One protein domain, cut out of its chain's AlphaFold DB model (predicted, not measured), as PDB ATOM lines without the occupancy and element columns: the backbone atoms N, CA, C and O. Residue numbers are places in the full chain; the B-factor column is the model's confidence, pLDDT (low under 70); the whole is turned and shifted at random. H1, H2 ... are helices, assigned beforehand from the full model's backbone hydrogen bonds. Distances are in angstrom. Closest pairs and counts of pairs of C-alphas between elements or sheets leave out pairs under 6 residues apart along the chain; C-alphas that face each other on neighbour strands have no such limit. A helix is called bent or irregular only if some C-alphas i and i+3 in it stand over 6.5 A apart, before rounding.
ATOM      1  N   TYR A   4     106.887 198.602 198.955       93.75
ATOM      2  CA  TYR A   4     108.257 198.709 198.451       93.75
ATOM      3  C   TYR A   4     109.321 198.765 199.560       93.75
ATOM      4  O   TYR A   4     110.482 198.463 199.297       93.75
ATOM      5  N   ALA A   5     108.958 199.101 200.804       94.06
ATOM      6  CA  ALA A   5     109.907 199.113 201.921       94.06
ATOM      7  C   ALA A   5     110.531 197.727 202.162       94.06
ATOM      8  O   ALA A   5     111.715 197.632 202.479       94.06
ATOM      9  N   TRP A   6     109.772 196.649 201.937       94.88
ATOM     10  CA  TRP A   6     110.276 195.278 202.055       94.88
ATOM     11  C   TRP A   6     111.340 194.939 201.008       94.88
ATOM     12  O   TRP A   6     112.293 194.235 201.327       94.88
ATOM     13  N   LEU A   7     111.225 195.477 199.790       96.06
ATOM     14  CA  LEU A   7     112.239 195.293 198.745       96.06
ATOM     15  C   LEU A   7     113.554 195.968 199.129       96.06
ATOM     16  O   LEU A   7     114.620 195.387 198.953       96.06
ATOM     17  N   ILE A   8     113.474 197.172 199.698       95.94
ATOM     18  CA  ILE A   8     114.654 197.912 200.161       95.94
ATOM     19  C   ILE A   8     115.336 197.161 201.309       95.94
ATOM     20  O   ILE A   8     116.557 197.020 201.302       95.94
ATOM     21  N   ILE A   9     114.565 196.625 202.261       96.50
ATOM     22  CA  ILE A   9     115.103 195.814 203.364       96.50
ATOM     23  C   ILE A   9     115.778 194.549 202.828       96.50
ATOM     24  O   ILE A   9     116.906 194.250 203.214       96.50
ATOM     25  N   ALA A  10     115.121 193.822 201.921       96.88
ATOM     26  CA  ALA A  10     115.682 192.613 201.329       96.88
ATOM     27  C   ALA A  10     116.980 192.908 200.561       96.88
ATOM     28  O   ALA A  10     117.953 192.170 200.700       96.88
ATOM     29  N   LEU A  11     117.022 194.011 199.808       97.56
ATOM     30  CA  LEU A  11     118.216 194.453 199.090       97.56
ATOM     31  C   LEU A  11     119.354 194.818 200.051       97.56
ATOM     32  O   LEU A  11     120.484 194.387 199.845       97.56
ATOM     33  N   ALA A  12     119.059 195.574 201.110       97.75
ATOM     34  CA  ALA A  12     120.050 195.964 202.107       97.75
ATOM     35  C   ALA A  12     120.631 194.742 202.833       97.75
ATOM     36  O   ALA A  12     121.849 194.603 202.933       97.75
ATOM     37  N   LEU A  13     119.776 193.818 203.282       98.12
ATOM     38  CA  LEU A  13     120.216 192.578 203.924       98.12
ATOM     39  C   LEU A  13     121.003 191.692 202.955       98.12
ATOM     40  O   LEU A  13     122.053 191.169 203.323       98.12
ATOM     41  N   GLY A  14     120.538 191.569 201.710       97.94
ATOM     42  CA  GLY A  14     121.242 190.843 200.657       97.94
ATOM     43  C   GLY A  14     122.632 191.417 200.386       97.94
ATOM     44  O   GLY A  14     123.591 190.656 200.279       97.94
ATOM     45  N   ALA A  15     122.771 192.745 200.353       97.56
ATOM     46  CA  ALA A  15     124.058 193.414 200.178       97.56
ATOM     47  C   ALA A  15     125.003 193.177 201.367       97.56
ATOM     48  O   ALA A  15     126.181 192.883 201.159       97.56
ATOM     49  N   ILE A  16     124.496 193.248 202.603       97.44
ATOM     50  CA  ILE A  16     125.290 192.987 203.815       97.44
ATOM     51  C   ILE A  16     125.789 191.542 203.822       97.44
ATOM     52  O   ILE A  16     126.988 191.301 203.966       97.44
ATOM     53  N   ILE A  17     124.881 190.579 203.638       97.62
ATOM     54  CA  ILE A  17     125.218 189.152 203.648       97.62
ATOM     55  C   ILE A  17     126.156 188.828 202.482       97.62
ATOM     56  O   ILE A  17     127.160 188.150 202.683       97.62
ATOM     57  N   GLY A  18     125.876 189.345 201.285       96.62
ATOM     58  CA  GLY A  18     126.719 189.154 200.106       96.62
ATOM     59  C   GLY A  18     128.143 189.661 200.320       96.62
ATOM     60  O   GLY A  18     129.098 188.936 200.047       96.62
ATOM     61  N   ASN A  19     128.299 190.862 200.882       95.62
ATOM     62  CA  ASN A  19     129.618 191.413 201.186       95.62
ATOM     63  C   ASN A  19     130.347 190.609 202.276       95.62
ATOM     64  O   ASN A  19     131.549 190.366 202.174       95.62
ATOM     65  N   LEU A  20     129.626 190.147 203.303       96.31
ATOM     66  CA  LEU A  20     130.208 189.341 204.376       96.31
ATOM     67  C   LEU A  20     130.693 187.973 203.869       96.31
ATOM     68  O   LEU A  20     131.763 187.514 204.268       96.31
ATOM     69  N   LEU A  21     129.936 187.335 202.972       95.19
ATOM     70  CA  LEU A  21     130.336 186.078 202.337       95.19
ATOM     71  C   LEU A  21     131.538 186.270 201.414       95.19
ATOM     72  O   LEU A  21     132.470 185.474 201.472       95.19
ATOM     73  N   LEU A  22     131.572 187.357 200.638       94.12
ATOM     74  CA  LEU A  22     132.731 187.685 199.809       94.12
ATOM     75  C   LEU A  22     133.992 187.881 200.662       94.12
ATOM     76  O   LEU A  22     135.057 187.363 200.325       94.12
ATOM     77  N   LEU A  23     133.867 188.575 201.799       92.81
ATOM     78  CA  LEU A  23     134.977 188.758 202.731       92.81
ATOM     79  C   LEU A  23     135.434 187.420 203.324       92.81
ATOM     80  O   LEU A  23     136.632 187.136 203.332       92.81
ATOM     81  N   ARG A  24     134.487 186.582 203.759       89.44
ATOM     82  CA  ARG A  24     134.757 185.231 204.265       89.44
ATOM     83  C   ARG A  24     135.516 184.384 203.244       89.44
ATOM     84  O   ARG A  24     136.477 183.722 203.624       89.44
ATOM     85  N   ASP A  25     135.102 184.409 201.983       87.94
ATOM     86  CA  ASP A  25     135.712 183.595 200.928       87.94
ATOM     87  C   ASP A  25     137.081 184.136 200.499       87.94
ATOM     88  O   ASP A  25     137.980 183.367 200.160       87.94
ATOM     89  N   SER A  26     137.274 185.457 200.562       87.62
ATOM     90  CA  SER A  26     138.569 186.095 200.287       87.62
ATOM     91  C   SER A  26     139.606 185.893 201.401       87.62
ATOM     92  O   SER A  26     140.805 186.086 201.173       87.62
ATOM     93  N   ALA A  27     139.172 185.504 202.605       84.19
ATOM     94  CA  ALA A  27     140.067 185.285 203.729       84.19
ATOM     95  C   ALA A  27     140.971 184.075 203.449       84.19
ATOM     96  O   ALA A  27     140.531 182.925 203.385       84.19
ATOM     97  N   ARG A  28     142.273 184.336 203.289       76.94
ATOM     98  CA  ARG A  28     143.279 183.280 203.145       76.94
ATOM     99  C   ARG A  28     143.265 182.391 204.385       76.94
ATOM    100  O   ARG A  28     143.375 182.884 205.507       76.94
ATOM    101  N   LYS A  29     143.177 181.076 204.175       71.00
ATOM    102  CA  LYS A  29     143.393 180.098 205.243       71.00
ATOM    103  C   LYS A  29     144.833 180.248 205.732       71.00
ATOM    104  O   LYS A  29     145.763 180.197 204.934       71.00
ATOM    105  N   ILE A  30     144.996 180.497 207.028       78.56
ATOM    106  CA  ILE A  30     146.308 180.491 207.671       78.56
ATOM    107  C   ILE A  30     146.581 179.040 208.050       78.56
ATOM    108  O   ILE A  30     145.892 178.489 208.911       78.56
ATOM    109  N   ASP A  31     147.562 178.422 207.399       78.88
ATOM    110  CA  ASP A  31     148.003 177.068 207.727       78.88
ATOM    111  C   ASP A  31     148.786 177.110 209.047       78.88
ATOM    112  O   ASP A  31     149.992 177.350 209.081       78.88
ATOM    113  N   LEU A  32     148.069 176.955 210.160       81.94
ATOM    114  CA  LEU A  32     148.651 176.889 211.498       81.94
ATOM    115  C   LEU A  32     148.889 175.432 211.883       81.94
ATOM    116  O   LEU A  32     147.989 174.595 211.768       81.94
ATOM    117  N   THR A  33     150.073 175.132 212.418       86.44
ATOM    118  CA  THR A  33     150.288 173.843 213.080       86.44
ATOM    119  C   THR A  33     149.436 173.761 214.357       86.44
ATOM    120  O   THR A  33     149.107 174.797 214.952       86.44
ATOM    121  N   PRO A  34     149.086 172.551 214.832       84.94
ATOM    122  CA  PRO A  34     148.274 172.385 216.042       84.94
ATOM    123  C   PRO A  34     148.847 173.127 217.259       84.94
ATOM    124  O   PRO A  34     148.113 173.738 218.034       84.94
ATOM    125  N   GLU A  35     150.173 173.152 217.379       86.50
ATOM    126  CA  GLU A  35     150.906 173.831 218.452       86.50
ATOM    127  C   GLU A  35     150.836 175.364 218.357       86.50
ATOM    128  O   GLU A  35     150.831 176.065 219.372       86.50
ATOM    129  N   GLN A  36     150.807 175.925 217.143       88.00
ATOM    130  CA  GLN A  36     150.643 177.369 216.939       88.00
ATOM    131  C   GLN A  36     149.217 177.810 217.268       88.00
ATOM    132  O   GLN A  36     149.030 178.845 217.910       88.00
ATOM    133  N   LEU A  37     148.228 177.004 216.881       89.56
ATOM    134  CA  LEU A  37     146.827 177.260 217.191       89.56
ATOM    135  C   LEU A  37     146.579 177.268 218.707       89.56
ATOM    136  O   LEU A  37     145.898 178.160 219.212       89.56
ATOM    137  N   GLU A  38     147.180 176.326 219.437       90.19
ATOM    138  CA  GLU A  38     147.062 176.248 220.896       90.19
ATOM    139  C   GLU A  38     147.654 177.477 221.595       90.19
ATOM    140  O   GLU A  38     147.017 178.067 222.468       90.19
ATOM    141  N   ARG A  39     148.825 177.945 221.146       90.12
ATOM    142  CA  ARG A  39     149.442 179.170 221.678       90.12
ATOM    143  C   ARG A  39     148.603 180.421 221.415       90.12
ATOM    144  O   ARG A  39     148.528 181.289 222.279       90.12
ATOM    145  N   ILE A  40     147.972 180.532 220.242       89.88
ATOM    146  CA  ILE A  40     147.083 181.663 219.926       89.88
ATOM    147  C   ILE A  40     145.838 181.627 220.815       89.88
ATOM    148  O   ILE A  40     145.469 182.658 221.371       89.88
ATOM    149  N   ARG A  41     145.232 180.448 221.012       89.56
ATOM    150  CA  ARG A  41     144.084 180.288 221.917       89.56
ATOM    151  C   ARG A  41     144.412 180.709 223.345       89.56
ATOM    152  O   ARG A  41     143.635 181.444 223.942       89.56
ATOM    153  N   GLN A  42     145.564 180.287 223.868       91.25
ATOM    154  CA  GLN A  42     146.004 180.666 225.214       91.25
ATOM    155  C   GLN A  42     146.199 182.180 225.346       91.25
ATOM    156  O   GLN A  42     145.746 182.769 226.323       91.25
ATOM    157  N   ARG A  43     146.812 182.819 224.340       91.94
ATOM    158  CA  ARG A  43     147.006 184.275 224.314       91.94
ATOM    159  C   ARG A  43     145.693 185.049 224.220       91.94
ATOM    160  O   ARG A  43     145.543 186.027 224.939       91.94
ATOM    161  N   ASN A  44     144.756 184.614 223.376       90.50
ATOM    162  CA  ASN A  44     143.440 185.251 223.274       90.50
ATOM    163  C   ASN A  44     142.663 185.104 224.583       90.50
ATOM    164  O   ASN A  44     142.173 186.090 225.104       90.50
ATOM    165  N   ALA A  45     142.645 183.907 225.177       90.25
ATOM    166  CA  ALA A  45     141.976 183.685 226.457       90.25
ATOM    167  C   ALA A  45     142.586 184.504 227.609       90.25
ATOM    168  O   ALA A  45     141.905 184.783 228.590       90.25
ATOM    169  N   GLN A  46     143.872 184.852 227.522       89.81
ATOM    170  CA  GLN A  46     144.517 185.742 228.479       89.81
ATOM    171  C   GLN A  46     144.144 187.205 228.220       89.81
ATOM    172  O   GLN A  46     143.718 187.877 229.149       89.81
ATOM    173  N   ALA A  47     144.194 187.655 226.964       90.19
ATOM    174  CA  ALA A  47     143.758 188.997 226.581       90.19
ATOM    175  C   ALA A  47     142.285 189.254 226.943       90.19
ATOM    176  O   ALA A  47     141.984 190.287 227.523       90.19
ATOM    177  N   ASP A  48     141.395 188.284 226.705       87.75
ATOM    178  CA  ASP A  48     139.972 188.377 227.056       87.75
ATOM    179  C   ASP A  48     139.753 188.534 228.569       87.75
ATOM    180  O   ASP A  48     138.775 189.146 228.994       87.75
ATOM    181  N   ARG A  49     140.634 187.953 229.397       86.44
ATOM    182  CA  ARG A  49     140.586 188.107 230.860       86.44
ATOM    183  C   ARG A  49     141.099 189.471 231.291       86.44
ATOM    184  O   ARG A  49     140.502 190.068 232.178       86.44
ATOM    185  N   ASP A  50     142.172 189.940 230.664       83.31
ATOM    186  CA  ASP A  50     142.776 191.237 230.961       83.31
ATOM    187  C   ASP A  50     141.868 192.398 230.509       83.31
ATOM    188  O   ASP A  50     141.863 193.444 231.142       83.31
ATOM    189  N   GLU A  51     141.057 192.214 229.461       80.75
ATOM    190  CA  GLU A  51     140.060 193.200 229.005       80.75
ATOM    191  C   GLU A  51     138.823 193.279 229.923       80.75
ATOM    192  O   GLU A  51     138.090 194.267 229.903       80.75
ATOM    193  N   GLN A  52     138.576 192.230 230.716       70.56
ATOM    194  CA  GLN A  52     137.438 192.128 231.638       70.56
ATOM    195  C   GLN A  52     137.778 192.523 233.087       70.56
ATOM    196  O   GLN A  52     136.871 192.535 233.923       70.56
TER     197      GLN A  52
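AT A GLANCE: This is residues 4 to 52 of the 53 residues of the protein "DUF2897 domain-containing protein" of Pseudomonas pharmacofabricae (UniProt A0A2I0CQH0). Two separate helices form a wide, open V, with the stretched link of residues 27 to 33 as its base; the longer arm is H1 and the shorter is H2, and the space between the arms is empty. The helices do not pack on each other, and nothing covers either of them. The printed part has 49 residues, with two named helices in the order H1, H2 and no named strand; the class is all helix. The whole is extended, with a radius of gyration of the C-alphas of 18.3 A, and its outline is flat, spanning 52 by 30 by 10 A.

HOW THE PARTS SIT: H1, residues 4 to 26, and H2, residues 34 to 50, are apart, with no C-alpha of the one within 8 A of the other. Residues 4 to 31, 33 to 39 and 41 to 52 stand free. In H1 every O i to N i+4 pair is within hydrogen-bond range; in H2 12 of 13 are.

IN THESE COORDINATES: H1 begins at C-alpha 4, at (108.257, 198.709, 198.451), and runs 32.9 A to C-alpha 26, at (138.569, 186.095, 200.287). The link of residues 27 to 33 follows. H2 begins at C-alpha 34, at (148.274, 172.385, 216.042), and runs 24.7 A to C-alpha 50, at (142.776, 191.237, 230.961). Neither helix is bent.

THE WHOLE: The two C-alphas farthest apart are those of Tyr 4 and Glu 35, at 53.3 A; the first and last printed C-alphas, of Tyr 4 and Gln 52, are 44.7 A apart. The printed part has no cut. The link from H1 to H2, with 7 residues, is short. The mean pLDDT of the printed part is 89.9, and no printed residue is under 70.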